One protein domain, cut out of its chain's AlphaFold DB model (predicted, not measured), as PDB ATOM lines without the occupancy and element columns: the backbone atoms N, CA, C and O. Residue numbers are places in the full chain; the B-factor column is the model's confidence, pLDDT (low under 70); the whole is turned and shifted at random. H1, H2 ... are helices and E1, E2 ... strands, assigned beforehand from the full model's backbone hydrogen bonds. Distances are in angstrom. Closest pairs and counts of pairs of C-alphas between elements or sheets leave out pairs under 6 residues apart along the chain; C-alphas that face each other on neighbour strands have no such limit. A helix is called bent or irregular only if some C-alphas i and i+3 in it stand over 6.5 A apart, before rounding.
ATOM      1  N   ASP A  57     -20.238 -41.838 -12.483       80.31
ATOM      2  CA  ASP A  57     -20.193 -43.176 -13.078       80.31
ATOM      3  C   ASP A  57     -21.568 -43.856 -13.080       80.31
ATOM      4  O   ASP A  57     -21.934 -44.495 -14.071       80.31
ATOM      5  N   ASP A  58     -22.372 -43.650 -12.030       79.06
ATOM      6  CA  ASP A  58     -23.754 -44.140 -11.982       79.06
ATOM      7  C   ASP A  58     -24.598 -43.495 -13.089       79.06
ATOM      8  O   ASP A  58     -25.334 -44.182 -13.798       79.06
ATOM      9  N   GLY A  59     -24.464 -42.182 -13.299       75.62
ATOM     10  CA  GLY A  59     -25.179 -41.465 -14.360       75.62
ATOM     11  C   GLY A  59     -24.821 -41.943 -15.762       75.62
ATOM     12  O   GLY A  59     -25.714 -42.187 -16.577       75.62
ATOM     13  N   ILE A  60     -23.531 -42.163 -16.024       81.00
ATOM     14  CA  ILE A  60     -23.067 -42.759 -17.283       81.00
ATOM     15  C   ILE A  60     -23.642 -44.169 -17.446       81.00
ATOM     16  O   ILE A  60     -24.080 -44.540 -18.539       81.00
ATOM     17  N   TRP A  61     -23.653 -44.965 -16.374       85.25
ATOM     18  CA  TRP A  61     -24.207 -46.313 -16.398       85.25
ATOM     19  C   TRP A  61     -25.694 -46.302 -16.761       85.25
ATOM     20  O   TRP A  61     -26.095 -47.028 -17.670       85.25
ATOM     21  N   PHE A  62     -26.500 -45.444 -16.128       81.94
ATOM     22  CA  PHE A  62     -27.930 -45.321 -16.422       81.94
ATOM     23  C   PHE A  62     -28.190 -44.858 -17.859       81.94
ATOM     24  O   PHE A  62     -29.030 -45.450 -18.539       81.94
ATOM     25  N   ALA A  63     -27.442 -43.864 -18.350       80.00
ATOM     26  CA  ALA A  63     -27.570 -43.382 -19.725       80.00
ATOM     27  C   ALA A  63     -27.264 -44.493 -20.749       80.00
ATOM     28  O   ALA A  63     -28.005 -44.665 -21.712       80.00
ATOM     29  N   LYS A  64     -26.239 -45.319 -20.496       84.38
ATOM     30  CA  LYS A  64     -25.865 -46.460 -21.355       84.38
ATOM     31  C   LYS A  64     -26.859 -47.623 -21.338       84.38
ATOM     32  O   LYS A  64     -26.798 -48.481 -22.216       84.38
ATOM     33  N   LYS A  65     -27.735 -47.716 -20.331       84.75
ATOM     34  CA  LYS A  65     -28.763 -48.770 -20.250       84.75
ATOM     35  C   LYS A  65     -30.005 -48.468 -21.082       84.75
ATOM     36  O   LYS A  65     -30.838 -49.358 -21.246       84.75
ATOM     37  N   LEU A  66     -30.130 -47.254 -21.612       80.38
ATOM     38  CA  LEU A  66     -31.232 -46.892 -22.491       80.38
ATOM     39  C   LEU A  66     -31.166 -47.672 -23.822       80.38
ATOM     40  O   LEU A  66     -30.083 -47.977 -24.323       80.38
ATOM     41  N   PRO A  67     -32.320 -48.032 -24.408       79.81
ATOM     42  CA  PRO A  67     -32.377 -48.733 -25.680       79.81
ATOM     43  C   PRO A  67     -31.948 -47.802 -26.812       79.81
ATOM     44  O   PRO A  67     -32.555 -46.752 -27.023       79.81
ATOM     45  N   THR A  68     -30.956 -48.235 -27.589       77.06
ATOM     46  CA  THR A  68     -30.387 -47.477 -28.709       77.06
ATOM     47  C   THR A  68     -31.457 -47.117 -29.744       77.06
ATOM     48  O   THR A  68     -31.951 -47.994 -30.460       77.06
ATOM     49  N   LYS A  69     -31.807 -45.830 -29.851       72.94
ATOM     50  CA  LYS A  69     -32.664 -45.292 -30.921       72.94
ATOM     51  C   LYS A  69     -31.833 -44.434 -31.871       72.94
ATOM     52  O   LYS A  69     -31.137 -43.519 -31.441       72.94
ATOM     53  N   GLU A  70     -31.929 -44.709 -33.173       64.12
ATOM     54  CA  GLU A  70     -31.234 -43.910 -34.187       64.12
ATOM     55  C   GLU A  70     -31.649 -42.433 -34.101       64.12
ATOM     56  O   GLU A  70     -32.822 -42.087 -34.259       64.12
ATOM     57  N   GLY A  71     -30.670 -41.554 -33.873       64.75
ATOM     58  CA  GLY A  71     -30.890 -40.111 -33.805       64.75
ATOM     59  C   GLY A  71     -31.520 -39.613 -32.501       64.75
ATOM     60  O   GLY A  71     -32.106 -38.532 -32.526       64.75
ATOM     61  N   ALA A  72     -31.425 -40.360 -31.397       70.38
ATOM     62  CA  ALA A  72     -31.748 -39.865 -30.058       70.38
ATOM     63  C   ALA A  72     -30.502 -39.850 -29.160       70.38
ATOM     64  O   ALA A  72     -29.704 -40.783 -29.206       70.38
ATOM     65  N   ALA A  73     -30.340 -38.803 -28.347       78.00
ATOM     66  CA  ALA A  73     -29.287 -38.742 -27.330       78.00
ATOM     67  C   ALA A  73     -29.757 -39.427 -26.039       78.00
ATOM     68  O   ALA A  73     -30.858 -39.119 -25.579       78.00
ATOM     69  N   SER A  74     -28.938 -40.295 -25.438       82.00
ATOM     70  CA  SER A  74     -29.259 -40.920 -24.148       82.00
ATOM     71  C   SER A  74     -28.677 -40.099 -22.999       82.00
ATOM     72  O   SER A  74     -27.502 -39.732 -22.981       82.00
ATOM     73  N   LEU A  75     -29.524 -39.773 -22.035       85.38
ATOM     74  CA  LEU A  75     -29.228 -38.873 -20.929       85.38
ATOM     75  C   LEU A  75     -29.724 -39.511 -19.630       85.38
ATOM     76  O   LEU A  75     -30.706 -40.242 -19.651       85.38
ATOM     77  N   ALA A  76     -29.094 -39.226 -18.496       84.56
ATOM     78  CA  ALA A  76     -29.567 -39.631 -17.175       84.56
ATOM     79  C   ALA A  76     -29.927 -38.403 -16.337       84.56
ATOM     80  O   ALA A  76     -29.152 -37.453 -16.277       84.56
ATOM     81  N   LEU A  77     -31.089 -38.428 -15.683       86.06
ATOM     82  CA  LEU A  77     -31.531 -37.391 -14.752       86.06
ATOM     83  C   LEU A  77     -31.254 -37.849 -13.319       86.06
ATOM     84  O   LEU A  77     -31.810 -38.852 -12.871       86.06
ATOM     85  N   LEU A  78     -30.407 -37.110 -12.604       84.19
ATOM     86  CA  LEU A  78     -29.977 -37.445 -11.246       84.19
ATOM     87  C   LEU A  78     -30.052 -36.231 -10.311       84.19
ATOM     88  O   LEU A  78     -29.948 -35.094 -10.777       84.19
ATOM     89  N   PRO A  79     -30.197 -36.439  -8.991       79.12
ATOM     90  CA  PRO A  79     -30.017 -35.370  -8.019       79.12
ATOM     91  C   PRO A  79     -28.537 -34.950  -7.945       79.12
ATOM     92  O   PRO A  79     -27.631 -35.784  -8.007       79.12
ATOM     93  N   GLY A  80     -28.299 -33.646  -7.833       74.50
ATOM     94  CA  GLY A  80     -26.993 -33.015  -7.644       74.50
ATOM     95  C   GLY A  80     -26.740 -32.593  -6.193       74.50
ATOM     96  O   GLY A  80     -27.630 -32.637  -5.344       74.50
ATOM     97  N   GLU A  81     -25.511 -32.158  -5.908       67.75
ATOM     98  CA  GLU A  81     -25.012 -31.892  -4.543       67.75
ATOM     99  C   GLU A  81     -25.711 -30.735  -3.821       67.75
ATOM    100  O   GLU A  81     -25.815 -30.732  -2.597       67.75
ATOM    101  N   ASN A  82     -26.275 -29.791  -4.573       64.94
ATOM    102  CA  ASN A  82     -26.942 -28.610  -4.024       64.94
ATOM    103  C   ASN A  82     -28.460 -28.789  -3.857       64.94
ATOM    104  O   ASN A  82     -29.177 -27.815  -3.628       64.94
ATOM    105  N   GLY A  83     -28.972 -30.017  -3.999       63.53
ATOM    106  CA  GLY A  83     -30.412 -30.283  -4.033       63.53
ATOM    107  C   GLY A  83     -31.088 -29.837  -5.336       63.53
ATOM    108  O   GLY A  83     -32.311 -29.764  -5.394       63.53
ATOM    109  N   THR A  84     -30.305 -29.540  -6.374       76.56
ATOM    110  CA  THR A  84     -30.773 -29.303  -7.745       76.56
ATOM    111  C   THR A  84     -30.701 -30.593  -8.556       76.56
ATOM    112  O   THR A  84     -29.979 -31.519  -8.195       76.56
ATOM    113  N   TRP A  85     -31.434 -30.677  -9.662       80.56
ATOM    114  CA  TRP A  85     -31.317 -31.808 -10.585       80.56
ATOM    115  C   TRP A  85     -30.172 -31.580 -11.575       80.56
ATOM    116  O   TRP A  85     -29.759 -30.447 -11.809       80.56
ATOM    117  N   ARG A  86     -29.637 -32.652 -12.155       83.81
ATOM    118  CA  ARG A  86     -28.592 -32.603 -13.184       83.81
ATOM    119  C   ARG A  86     -28.828 -33.654 -14.256       83.81
ATOM    120  O   ARG A  86     -29.322 -34.744 -13.968       83.81
ATOM    121  N   ILE A  87     -28.448 -33.319 -15.482       84.00
ATOM    122  CA  ILE A  87     -28.445 -34.228 -16.623       84.00
ATOM    123  C   ILE A  87     -27.015 -34.699 -16.866       84.00
ATOM    124  O   ILE A  87     -26.104 -33.880 -16.965       84.00
ATOM    125  N   ILE A  88     -26.825 -36.010 -16.984       83.44
ATOM    126  CA  ILE A  88     -25.538 -36.633 -17.298       83.44
ATOM    127  C   ILE A  88     -25.636 -37.326 -18.658       83.44
ATOM    128  O   ILE A  88     -26.562 -38.100 -18.901       83.44
ATOM    129  N   THR A  89     -24.700 -37.044 -19.561       81.88
ATOM    130  CA  THR A  89     -24.620 -37.708 -20.872       81.88
ATOM    131  C   THR A  89     -23.909 -39.059 -20.788       81.88
ATOM    132  O   THR A  89     -23.127 -39.319 -19.876       81.88
ATOM    133  N   GLU A  90     -24.063 -39.891 -21.822       77.06
ATOM    134  CA  GLU A  90     -23.253 -41.112 -22.003       77.06
ATOM    135  C   GLU A  90     -21.734 -40.846 -22.022       77.06
ATOM    136  O   GLU A  90     -20.936 -41.734 -21.717       77.06
ATOM    137  N   THR A  91     -21.341 -39.626 -22.401       76.50
ATOM    138  CA  THR A  91     -19.951 -39.158 -22.487       76.50
ATOM    139  C   THR A  91     -19.425 -38.573 -21.172       76.50
ATOM    140  O   THR A  91     -18.266 -38.167 -21.126       76.50
ATOM    141  N   GLY A  92     -20.245 -38.533 -20.115       72.56
ATOM    142  CA  GLY A  92     -19.864 -38.025 -18.796       72.56
ATOM    143  C   GLY A  92     -19.908 -36.502 -18.657       72.56
ATOM    144  O   GLY A  92     -19.298 -35.961 -17.740       72.56
ATOM    145  N   GLN A  93     -20.603 -35.795 -19.551       80.56
ATOM    146  CA  GLN A  93     -20.848 -34.360 -19.398       80.56
ATOM    147  C   GLN A  93     -22.020 -34.134 -18.445       80.56
ATOM    148  O   GLN A  93     -23.080 -34.736 -18.614       80.56
ATOM    149  N   GLU A  94     -21.826 -33.243 -17.476       80.19
ATOM    150  CA  GLU A  94     -22.838 -32.849 -16.502       80.19
ATOM    151  C   GLU A  94     -23.418 -31.477 -16.856       80.19
ATOM    152  O   GLU A  94     -22.683 -30.517 -17.092       80.19
ATOM    153  N   VAL A  95     -24.747 -31.384 -16.870       81.81
ATOM    154  CA  VAL A  95     -25.480 -30.127 -17.024       81.81
ATOM    155  C   VAL A  95     -26.400 -29.942 -15.818       81.81
ATOM    156  O   VAL A  95     -27.361 -30.704 -15.673       81.81
ATOM    157  N   PRO A  96     -26.129 -28.964 -14.935       81.06
ATOM    158  CA  PRO A  96     -27.008 -28.670 -13.812       81.06
ATOM    159  C   PRO A  96     -28.316 -28.038 -14.303       81.06
ATOM    160  O   PRO A  96     -28.323 -27.247 -15.246       81.06
ATOM    161  N   LEU A  97     -29.420 -28.376 -13.642       77.25
ATOM    162  CA  LEU A  97     -30.752 -27.829 -13.885       77.25
ATOM    163  C   LEU A  97     -31.126 -26.860 -12.766       77.25
ATOM    164  O   LEU A  97     -30.900 -27.154 -11.590       77.25
ATOM    165  N   SER A  98     -31.732 -25.728 -13.126       73.00
ATOM    166  CA  SER A  98     -32.229 -24.754 -12.145       73.00
ATOM    167  C   SER A  98     -33.615 -25.154 -11.627       73.00
ATOM    168  O   SER A  98     -33.885 -25.027 -10.434       73.00
ATOM    169  N   SER A  99     -34.463 -25.699 -12.505       71.75
ATOM    170  CA  SER A  99     -35.764 -26.307 -12.199       71.75
ATOM    171  C   SER A  99     -35.966 -27.621 -12.971       71.75
ATOM    172  O   SER A  99     -35.302 -27.882 -13.974       71.75
ATOM    173  N   LEU A 100     -36.919 -28.450 -12.530       71.31
ATOM    174  CA  LEU A 100     -37.386 -29.620 -13.289       71.31
ATOM    175  C   LEU A 100     -38.123 -29.241 -14.580       71.31
ATOM    176  O   LEU A 100     -38.200 -30.058 -15.495       71.31
ATOM    177  N   ASP A 101     -38.630 -28.014 -14.672       73.12
ATOM    178  CA  ASP A 101     -39.256 -27.503 -15.894       73.12
ATOM    179  C   ASP A 101     -38.219 -27.278 -17.010       73.12
ATOM    180  O   ASP A 101     -38.523 -27.457 -18.189       73.12
ATOM    181  N   ASP A 102     -36.961 -27.012 -16.642       73.00
ATOM    182  CA  ASP A 102     -35.859 -26.774 -17.585       73.00
ATOM    183  C   ASP A 102     -35.333 -28.072 -18.219       73.00
ATOM    184  O   ASP A 102     -34.475 -28.032 -19.102       73.00
ATOM    185  N   VAL A 103     -35.811 -29.244 -17.772       76.56
ATOM    186  CA  VAL A 103     -35.345 -30.560 -18.249       76.56
ATOM    187  C   VAL A 103     -35.477 -30.675 -19.766       76.56
ATOM    188  O   VAL A 103     -34.579 -31.214 -20.412       76.56
ATOM    189  N   SER A 104     -36.571 -30.159 -20.333       73.00
ATOM    190  CA  SER A 104     -36.814 -30.142 -21.779       73.00
ATOM    191  C   SER A 104     -35.716 -29.385 -22.526       73.00
ATOM    192  O   SER A 104     -35.040 -29.944 -23.391       73.00
ATOM    193  N   ASP A 105     -35.507 -28.128 -22.142       73.31
ATOM    194  CA  ASP A 105     -34.612 -27.205 -22.836       73.31
ATOM    195  C   ASP A 105     -33.148 -27.613 -22.640       73.31
ATOM    196  O   ASP A 105     -32.335 -27.572 -23.568       73.31
ATOM    197  N   ALA A 106     -32.810 -28.097 -21.443       73.19
ATOM    198  CA  ALA A 106     -31.500 -28.650 -21.149       73.19
ATOM    199  C   ALA A 106     -31.230 -29.917 -21.973       73.19
ATOM    200  O   ALA A 106     -30.167 -30.014 -22.588       73.19
ATOM    201  N   ALA A 107     -32.182 -30.852 -22.056       73.44
ATOM    202  CA  ALA A 107     -32.035 -32.063 -22.862       73.44
ATOM    203  C   ALA A 107     -31.878 -31.750 -24.358       73.44
ATOM    204  O   ALA A 107     -31.019 -32.340 -25.020       73.44
ATOM    205  N   GLU A 108     -32.639 -30.788 -24.886       73.38
ATOM    206  CA  GLU A 108     -32.500 -30.328 -26.269       73.38
ATOM    207  C   GLU A 108     -31.125 -29.681 -26.502       73.38
ATOM    208  O   GLU A 108     -30.402 -30.071 -27.425       73.38
ATOM    209  N   SER A 109     -30.696 -28.779 -25.611       71.25
ATOM    210  CA  SER A 109     -29.390 -28.120 -25.708       71.25
ATOM    211  C   SER A 109     -28.229 -29.118 -25.679       71.25
ATOM    212  O   SER A 109     -27.294 -29.003 -26.474       71.25
ATOM    213  N   VAL A 110     -28.306 -30.142 -24.826       69.88
ATOM    214  CA  VAL A 110     -27.294 -31.192 -24.725       69.88
ATOM    215  C   VAL A 110     -27.306 -32.046 -25.980       69.88
ATOM    216  O   VAL A 110     -26.259 -32.192 -26.602       69.88
ATOM    217  N   SER A 111     -28.475 -32.514 -26.425       66.00
ATOM    218  CA  SER A 111     -28.595 -33.320 -27.648       66.00
ATOM    219  C   SER A 111     -28.013 -32.619 -28.886       66.00
ATOM    220  O   SER A 111     -27.410 -33.269 -29.739       66.00
ATOM    221  N   SER A 112     -28.106 -31.284 -28.952       64.06
ATOM    222  CA  SER A 112     -27.507 -30.482 -30.025       64.06
ATOM    223  C   SER A 112     -25.974 -30.360 -29.937       64.06
ATOM    224  O   SER A 112     -25.314 -30.193 -30.961       64.06
ATOM    225  N   ARG A 113     -25.393 -30.473 -28.730       59.31
ATOM    226  CA  ARG A 113     -23.953 -30.307 -28.451       59.31
ATOM    227  C   ARG A 113     -23.164 -31.617 -28.482       59.31
ATOM    228  O   ARG A 113     -21.988 -31.589 -28.837       59.31
ATOM    229  N   THR A 114     -23.770 -32.759 -28.141       51.38
ATOM    230  CA  THR A 114     -23.076 -34.065 -28.120       51.38
ATOM    231  C   THR A 114     -22.772 -34.621 -29.516       51.38
ATOM    232  O   THR A 114     -22.044 -35.606 -29.635       51.38
ATOM    233  N   PHE A 115     -23.255 -33.990 -30.594       44.09
ATOM    234  CA  PHE A 115     -22.866 -34.334 -31.963       44.09
ATOM    235  C   PHE A 115     -21.521 -33.687 -32.337       44.09
ATOM    236  O   PHE A 115     -21.463 -32.656 -33.004       44.09
ATOM    237  N   LYS A 129     -33.778 -36.539 -33.654       53.19
ATOM    238  CA  LYS A 129     -35.240 -36.377 -33.608       53.19
ATOM    239  C   LYS A 129     -35.809 -36.446 -32.184       53.19
ATOM    240  O   LYS A 129     -37.028 -36.459 -32.038       53.19
ATOM    241  N   GLY A 130     -34.964 -36.460 -31.152       65.62
ATOM    242  CA  GLY A 130     -35.394 -36.424 -29.752       65.62
ATOM    243  C   GLY A 130     -34.273 -36.741 -28.761       65.62
ATOM    244  O   GLY A 130     -33.136 -37.001 -29.154       65.62
ATOM    245  N   ALA A 131     -34.611 -36.743 -27.474       75.25
ATOM    246  CA  ALA A 131     -33.731 -37.149 -26.380       75.25
ATOM    247  C   ALA A 131     -34.409 -38.249 -25.551       75.25
ATOM    248  O   ALA A 131     -35.629 -38.230 -25.366       75.25
ATOM    249  N   GLN A 132     -33.615 -39.204 -25.070       83.06
ATOM    250  CA  GLN A 132     -34.031 -40.225 -24.118       83.06
ATOM    251  C   GLN A 132     -33.485 -39.886 -22.738       83.06
ATOM    252  O   GLN A 132     -32.285 -39.667 -22.597       83.06
ATOM    253  N   ILE A 133     -34.345 -39.869 -21.722       84.31
ATOM    254  CA  ILE A 133     -33.929 -39.597 -20.343       84.31
ATOM    255  C   ILE A 133     -34.173 -40.826 -19.472       84.31
ATOM    256  O   ILE A 133     -35.306 -41.281 -19.312       84.31
ATOM    257  N   ALA A 134     -33.094 -41.328 -18.883       85.62
ATOM    258  CA  ALA A 134     -33.075 -42.347 -17.855       85.62
ATOM    259  C   ALA A 134     -33.367 -41.709 -16.498       85.62
ATOM    260  O   ALA A 134     -32.646 -40.821 -16.040       85.62
ATOM    261  N   ILE A 135     -34.407 -42.201 -15.838       86.00
ATOM    262  CA  ILE A 135     -34.754 -41.871 -14.461       86.00
ATOM    263  C   ILE A 135     -34.469 -43.105 -13.612       86.00
ATOM    264  O   ILE A 135     -34.957 -44.197 -13.906       86.00
ATOM    265  N   ARG A 136     -33.691 -42.949 -12.546       84.75
ATOM    266  CA  ARG A 136     -33.439 -44.040 -11.602       84.75
ATOM    267  C   ARG A 136     -34.722 -44.402 -10.850       84.75
ATOM    268  O   ARG A 136     -35.496 -43.531 -10.459       84.75
ATOM    269  N   GLU A 137     -34.923 -45.688 -10.597       83.19
ATOM    270  CA  GLU A 137     -36.083 -46.233  -9.877       83.19
ATOM    271  C   GLU A 137     -36.357 -45.559  -8.515       83.19
ATOM    272  O   GLU A 137     -37.507 -45.273  -8.180       83.19
ATOM    273  N   THR A 138     -35.315 -45.212  -7.755       80.38
ATOM    274  CA  THR A 138     -35.446 -44.507  -6.465       80.38
ATOM    275  C   THR A 138     -35.838 -43.032  -6.602       80.38
ATOM    276  O   THR A 138     -36.447 -42.468  -5.689       80.38
ATOM    277  N   ASP A 139     -35.532 -42.411  -7.742       81.44
ATOM    278  CA  ASP A 139     -35.831 -41.005  -8.022       81.44
ATOM    279  C   ASP A 139     -37.198 -40.831  -8.699       81.44
ATOM    280  O   ASP A 139     -37.839 -39.789  -8.539       81.44
ATOM    281  N   PHE A 140     -37.699 -41.872  -9.375       84.38
ATOM    282  CA  PHE A 140     -39.012 -41.884 -10.026       84.38
ATOM    283  C   PHE A 140     -40.135 -41.419  -9.091       84.38
ATOM    284  O   PHE A 140     -40.916 -40.550  -9.465       84.38
ATOM    285  N   PHE A 141     -40.202 -41.939  -7.862       82.06
ATOM    286  CA  PHE A 141     -41.287 -41.614  -6.925       82.06
ATOM    287  C   PHE A 141     -41.271 -40.164  -6.435       82.06
ATOM    288  O   PHE A 141     -42.313 -39.664  -6.020       82.06
ATOM    289  N   LYS A 142     -40.117 -39.489  -6.499       79.81
ATOM    290  CA  LYS A 142     -39.995 -38.061  -6.176       79.81
ATOM    291  C   LYS A 142     -40.431 -37.211  -7.370       79.81
ATOM    292  O   LYS A 142     -41.243 -36.308  -7.231       79.81
ATOM    293  N   LEU A 143     -39.972 -37.585  -8.564       78.19
ATOM    294  CA  LEU A 143     -40.272 -36.890  -9.818       78.19
ATOM    295  C   LEU A 143     -41.717 -37.067 -10.297       78.19
ATOM    296  O   LEU A 143     -42.223 -36.240 -11.053       78.19
ATOM    297  N   ARG A 144     -42.382 -38.150  -9.878       79.56
ATOM    298  CA  ARG A 144     -43.670 -38.598 -10.420       79.56
ATOM    299  C   ARG A 144     -44.738 -37.509 -10.447       79.56
ATOM    300  O   ARG A 144     -45.481 -37.436 -11.423       79.56
ATOM    301  N   ASP A 145     -44.837 -36.736  -9.368       77.94
ATOM    302  CA  ASP A 145     -45.863 -35.707  -9.154       77.94
ATOM    303  C   ASP A 145     -45.311 -34.270  -9.286       77.94
ATOM    304  O   ASP A 145     -46.090 -33.321  -9.257       77.94
ATOM    305  N   GLU A 146     -43.990 -34.107  -9.427       74.75
ATOM    306  CA  GLU A 146     -43.301 -32.803  -9.454       74.75
ATOM    307  C   GLU A 146     -42.899 -32.361 -10.868       74.75
ATOM    308  O   GLU A 146     -42.543 -31.206 -11.081       74.75
ATOM    309  N   MET A 147     -42.954 -33.266 -11.848       69.19
ATOM    310  CA  MET A 147     -42.530 -32.966 -13.212       69.19
ATOM    311  C   MET A 147     -43.592 -32.156 -13.973       69.19
ATOM    312  O   MET A 147     -44.717 -32.628 -14.200       69.19
ATOM    313  N   GLY A 148     -43.202 -30.950 -14.396       67.56
ATOM    314  CA  GLY A 148     -43.977 -30.072 -15.269       67.56
ATOM    315  C   GLY A 148     -44.205 -30.654 -16.665       67.56
ATOM    316  O   GLY A 148     -43.867 -31.803 -16.952       67.56
ATOM    317  N   VAL A 149     -44.843 -29.887 -17.547       69.69
ATOM    318  CA  VAL A 149     -45.246 -30.365 -18.881       69.69
ATOM    319  C   VAL A 149     -44.014 -30.688 -19.725       69.69
ATOM    320  O   VAL A 149     -43.214 -29.807 -20.020       69.69
ATOM    321  N   LEU A 150     -43.896 -31.942 -20.160       70.25
ATOM    322  CA  LEU A 150     -42.822 -32.371 -21.047       70.25
ATOM    323  C   LEU A 150     -43.264 -32.372 -22.514       70.25
ATOM    324  O   LEU A 150     -44.413 -32.715 -22.827       70.25
ATOM    325  N   PRO A 151     -42.359 -32.047 -23.449       69.00
ATOM    326  CA  PRO A 151     -42.667 -32.106 -24.865       69.00
ATOM    327  C   PRO A 151     -42.757 -33.564 -25.354       69.00
ATOM    328  O   PRO A 151     -42.101 -34.477 -24.855       69.00
ATOM    329  N   LYS A 152     -43.590 -33.800 -26.376       68.12
ATOM    330  CA  LYS A 152     -43.925 -35.153 -26.877       68.12
ATOM    331  C   LYS A 152     -42.760 -35.898 -27.547       68.12
ATOM    332  O   LYS A 152     -42.890 -37.085 -27.829       68.12
ATOM    333  N   ASN A 153     -41.683 -35.194 -27.880       69.12
ATOM    334  CA  ASN A 153     -40.473 -35.721 -28.518       69.12
ATOM    335  C   ASN A 153     -39.453 -36.276 -27.510       69.12
ATOM    336  O   ASN A 153     -38.451 -36.855 -27.929       69.12
ATOM    337  N   LEU A 154     -39.697 -36.097 -26.211       75.69
ATOM    338  CA  LEU A 154     -38.827 -36.566 -25.147       75.69
ATOM    339  C   LEU A 154     -39.309 -37.934 -24.653       75.69
ATOM    340  O   LEU A 154     -40.459 -38.103 -24.250       75.69
ATOM    341  N   ASP A 155     -38.429 -38.927 -24.735       82.69
ATOM    342  CA  ASP A 155     -38.725 -40.314 -24.383       82.69
ATOM    343  C   ASP A 155     -38.170 -40.609 -22.990       82.69
ATOM    344  O   ASP A 155     -36.960 -40.708 -22.782       82.69
ATOM    345  N   LEU A 156     -39.059 -40.705 -22.009       85.75
ATOM    346  CA  LEU A 156     -38.688 -40.982 -20.629       85.75
ATOM    347  C   LEU A 156     -38.645 -42.486 -20.383       85.75
ATOM    348  O   LEU A 156     -39.572 -43.208 -20.750       85.75
ATOM    349  N   GLN A 157     -37.617 -42.963 -19.686       88.00
ATOM    350  CA  GLN A 157     -37.546 -44.353 -19.247       88.00
ATOM    351  C   GLN A 157     -37.068 -44.441 -17.808       88.00
ATOM    352  O   GLN A 157     -36.096 -43.803 -17.414       88.00
ATOM    353  N   MET A 158     -37.730 -45.279 -17.021       88.50
ATOM    354  CA  MET A 158     -37.249 -45.662 -15.706       88.50
ATOM    355  C   MET A 158     -36.244 -46.800 -15.858       88.50
ATOM    356  O   MET A 158     -36.562 -47.825 -16.462       88.50
ATOM    357  N   VAL A 159     -35.055 -46.648 -15.289       86.62
ATOM    358  CA  VAL A 159     -34.037 -47.698 -15.244       86.62
ATOM    359  C   VAL A 159     -34.028 -48.304 -13.848       86.62
ATOM    360  O   VAL A 159     -33.805 -47.611 -12.851       86.62
ATOM    361  N   ARG A 160     -34.295 -49.609 -13.785       85.12
ATOM    362  CA  ARG A 160     -34.248 -50.389 -12.545       85.12
ATOM    363  C   ARG A 160     -32.815 -50.769 -12.204       85.12
ATOM    364  O   ARG A 160     -31.981 -50.879 -13.102       85.12
ATOM    365  N   GLU A 161     -32.544 -51.088 -10.942       79.38
ATOM    366  CA  GLU A 161     -31.211 -51.565 -10.517       79.38
ATOM    367  C   GLU A 161     -30.777 -52.837 -11.267       79.38
ATOM    368  O   GLU A 161     -29.609 -53.023 -11.594       79.38
ATOM    369  N   SER A 162     -31.744 -53.674 -11.661       77.06
ATOM    370  CA  SER A 162     -31.515 -54.843 -12.526       77.06
ATOM    371  C   SER A 162     -31.017 -54.511 -13.946       77.06
ATOM    372  O   SER A 162     -30.682 -55.418 -14.708       77.06
ATOM    373  N   GLY A 163     -31.017 -53.234 -14.342       75.12
ATOM    374  CA  GLY A 163     -30.674 -52.763 -15.684       75.12
ATOM    375  C   GLY A 163     -31.806 -52.880 -16.708       75.12
ATOM    376  O   GLY A 163     -31.602 -52.531 -17.868       75.12
ATOM    377  N   LYS A 164     -32.995 -53.356 -16.311       84.00
ATOM    378  CA  LYS A 164     -34.192 -53.331 -17.164       84.00
ATOM    379  C   LYS A 164     -34.760 -51.915 -17.233       84.00
ATOM    380  O   LYS A 164     -34.900 -51.264 -16.196       84.00
ATOM    381  N   THR A 165     -35.140 -51.482 -18.431       84.88
ATOM    382  CA  THR A 165     -35.805 -50.195 -18.638       84.88
ATOM    383  C   THR A 165     -37.313 -50.373 -18.787       84.88
ATOM    384  O   THR A 165     -37.790 -51.369 -19.332       84.88
ATOM    385  N   LEU A 166     -38.068 -49.419 -18.252       85.38
ATOM    386  CA  LEU A 166     -39.521 -49.356 -18.345       85.38
ATOM    387  C   LEU A 166     -39.906 -47.988 -18.920       85.38
ATOM    388  O   LEU A 166     -39.530 -46.975 -18.327       85.38
ATOM    389  N   PRO A 167     -40.613 -47.923 -20.061       87.81
ATOM    390  CA  PRO A 167     -40.980 -46.645 -20.655       87.81
ATOM    391  C   PRO A 167     -41.940 -45.890 -19.736       87.81
ATOM    392  O   PRO A 167     -42.796 -46.480 -19.078       87.81
ATOM    393  N   LEU A 168     -41.776 -44.573 -19.674       85.56
ATOM    394  CA  LEU A 168     -42.599 -43.678 -18.878       85.56
ATOM    395  C   LEU A 168     -43.394 -42.758 -19.800       85.56
ATOM    396  O   LEU A 168     -42.887 -42.233 -20.789       85.56
ATOM    397  N   LYS A 169     -44.648 -42.513 -19.433       85.31
ATOM    398  CA  LYS A 169     -45.522 -41.544 -20.085       85.31
ATOM    399  C   LYS A 169     -46.048 -40.543 -19.081       85.31
ATOM    400  O   LYS A 169     -46.387 -40.887 -17.953       85.31
ATOM    401  N   GLN A 170     -46.185 -39.304 -19.527       81.69
ATOM    402  CA  GLN A 170     -46.872 -38.282 -18.757       81.69
ATOM    403  C   GLN A 170     -48.379 -38.353 -19.025       81.69
ATOM    404  O   GLN A 170     -48.839 -38.226 -20.164       81.69
ATOM    405  N   VAL A 171     -49.159 -38.555 -17.968       78.62
ATOM    406  CA  VAL A 171     -50.622 -38.504 -17.994       78.62
ATOM    407  C   VAL A 171     -51.081 -37.239 -17.292       78.62
ATOM    408  O   VAL A 171     -50.582 -36.888 -16.226       78.62
ATOM    409  N   HIS A 172     -52.047 -36.556 -17.895       74.69
ATOM    410  CA  HIS A 172     -52.618 -35.327 -17.362       74.69
ATOM    411  C   HIS A 172     -53.981 -35.648 -16.745       74.69
ATOM    412  O   HIS A 172     -54.864 -36.169 -17.428       74.69
ATOM    413  N   ALA A 173     -54.144 -35.355 -15.457       66.12
ATOM    414  CA  ALA A 173     -55.393 -35.507 -14.721       66.12
ATOM    415  C   ALA A 173     -55.810 -34.133 -14.169       66.12
ATOM    416  O   ALA A 173     -55.400 -33.725 -13.082       66.12
ATOM    417  N   GLY A 174     -56.603 -33.393 -14.950       66.62
ATOM    418  CA  GLY A 174     -56.935 -31.997 -14.645       66.62
ATOM    419  C   GLY A 174     -55.696 -31.099 -14.719       66.62
ATOM    420  O   GLY A 174     -54.954 -31.164 -15.694       66.62
ATOM    421  N   ASN A 175     -55.451 -30.301 -13.675       62.16
ATOM    422  CA  ASN A 175     -54.304 -29.380 -13.589       62.16
ATOM    423  C   ASN A 175     -53.002 -30.045 -13.108       62.16
ATOM    424  O   ASN A 175     -52.023 -29.347 -12.860       62.16
ATOM    425  N   ARG A 176     -52.986 -31.369 -12.911       67.75
ATOM    426  CA  ARG A 176     -51.802 -32.101 -12.445       67.75
ATOM    427  C   ARG A 176     -51.316 -33.064 -13.523       67.75
ATOM    428  O   ARG A 176     -52.098 -33.856 -14.055       67.75
ATOM    429  N   SER A 177     -50.026 -33.003 -13.826       74.81
ATOM    430  CA  SER A 177     -49.304 -34.011 -14.595       74.81
ATOM    431  C   SER A 177     -48.756 -35.082 -13.657       74.81
ATOM    432  O   SER A 177     -48.340 -34.796 -12.538       74.81
ATOM    433  N   ARG A 178     -48.763 -36.334 -14.111       82.69
ATOM    434  CA  ARG A 178     -48.142 -37.448 -13.400       82.69
ATOM    435  C   ARG A 178     -47.381 -38.339 -14.367       82.69
ATOM    436  O   ARG A 178     -47.896 -38.666 -15.436       82.69
ATOM    437  N   LEU A 179     -46.192 -38.783 -13.972       83.31
ATOM    438  CA  LEU A 179     -45.481 -39.845 -14.679       83.31
ATOM    439  C   LEU A 179     -46.061 -41.214 -14.325       83.31
ATOM    440  O   LEU A 179     -46.232 -41.554 -13.155       83.31
ATOM    441  N   VAL A 180     -46.340 -42.016 -15.342       86.00
ATOM    442  CA  VAL A 180     -46.795 -43.401 -15.201       86.00
ATOM    443  C   VAL A 180     -45.943 -44.307 -16.075       86.00
ATOM    444  O   VAL A 180     -45.397 -43.873 -17.087       86.00
ATOM    445  N   ILE A 181     -45.835 -45.570 -15.691       87.00
ATOM    446  CA  ILE A 181     -45.104 -46.584 -16.444       87.00
ATOM    447  C   ILE A 181     -46.003 -47.102 -17.563       87.00
ATOM    448  O   ILE A 181     -47.164 -47.420 -17.338       87.00
ATOM    449  N   GLU A 182     -45.488 -47.201 -18.775       85.56
ATOM    450  CA  GLU A 182     -46.178 -47.834 -19.892       85.56
ATOM    451  C   GLU A 182     -45.780 -49.315 -19.952       85.56
ATOM    452  O   GLU A 182     -44.610 -49.646 -20.127       85.56
ATOM    453  N   LEU A 183     -46.746 -50.220 -19.770       80.00
ATOM    454  CA  LEU A 183     -46.511 -51.664 -19.917       80.00
ATOM    455  C   LEU A 183     -46.777 -52.125 -21.350       80.00
ATOM    456  O   LEU A 183     -46.064 -52.972 -21.879       80.00
TER     457      LEU A 183
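What this domain is: This is residues 57 to 115 and 129 to 183 of the 519 residues of an uncharacterized protein of Roseibium sp. TrichSKD4 (UniProt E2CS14). One strongly twisted sheet of seven strands curls like part of a barrel round the helix H2, with the short helix H1 over the other face. H3 follows directly on E4, on the same face as H2, and the E6 and E7 hairpin forms the end of the body far from E3. The printed part has 114 residues, with three named helices and seven named strands in the order H1 E1 E2 E3 H2 E4 H3 E5 E6 E7. The sheet runs E3 E2 E1 E4 E5 E6 E7 and is mixed; the class is mixed, helices and strands. The whole is compact, with a radius of gyration of the C-alphas of 12.9 A and spans of 38 by 30 by 28 A.

Where its parts are: H1, residues 57 to 64, begins at C-alpha 57 (-20.193, -43.176, -13.078). E1 is residues 72 to 79, 22.6 A long, E2 residues 85 to 89 and E3 residues 94 to 96. H2, residues 100 to 113, spans 20.3 A from C-alpha 100 at (-37.386, -29.620, -13.289). E4 is residues 130 to 136, 19.8 A long, H3 residues 137 to 143 and E5 residues 154 to 159. E6, residues 165 to 173, spans 24.8 A, and E7, residues 176 to 183, spans 21.6 A and ends at (-46.511, -51.664, -19.917). H2 and H3 are only just irregular: C-alphas 101 and 104 are 6.9 A apart, C-alphas 138 and 141 6.53 A.

How they stand to each other: E1 and E4 are parallel neighbours, with N 75 and O 132 at 2.8 A. E4, H3 and E5 form a strand-helix-strand unit, two parallel neighbour strands with a helix between, and its crossover is right-handed; N 135 and O 157 are 2.8 A apart. E1 E2 E3 and E5 E6 E7 are meanders, each strand the antiparallel neighbour of the one before, with N 78 and O 86 at 2.9 A, N 87 and O 95 at 2.8 A, N 158 and O 166 at 2.8 A, and N 171 and O 178 at 2.8 A. E6 is staggered, pairing with E5 over residues 165 to 168 and with E7 over 168 to 173. The sheet and its helices make three layers, helices on both faces of a sheet: H2 and H3 are on one face of the sheet E3 E2 E1 E4 E5 E6 E7 and H1 is on the other. H1 is on it at a height of 7.5 A, along the strands at 26 degrees to E1 on the local plane; the closest C-alphas, of Ala 63 and Leu 75, are 5.0 A apart. H2 and H3 are on the opposite face; the closest C-alphas of H2 and E1, of Ala 73 and Ser 111, are 5.5 A apart, and those of H3 and E5, of Glu 137 and Val 159, 5.9 A. Every O i to N i+4 pair is within hydrogen-bond range in H1, 8 of 10 in H2, and 1 of 3 in H3, where 2 of 4 O i to N i+3 pairs are.

The domain as a whole: The two C-alphas farthest apart, of Thr 91 and Gly 174, are 38.5 A apart. Residues 116 to 128 are not printed, and C-alphas 115 and 129 are 12.6 A apart across this cut, between H2 and E4. Of the links that are printed whole, none is long. The mean pLDDT of the printed part is 76.8, and 23 residues are under 70, among them residues 110 to 115 and 173 to 176.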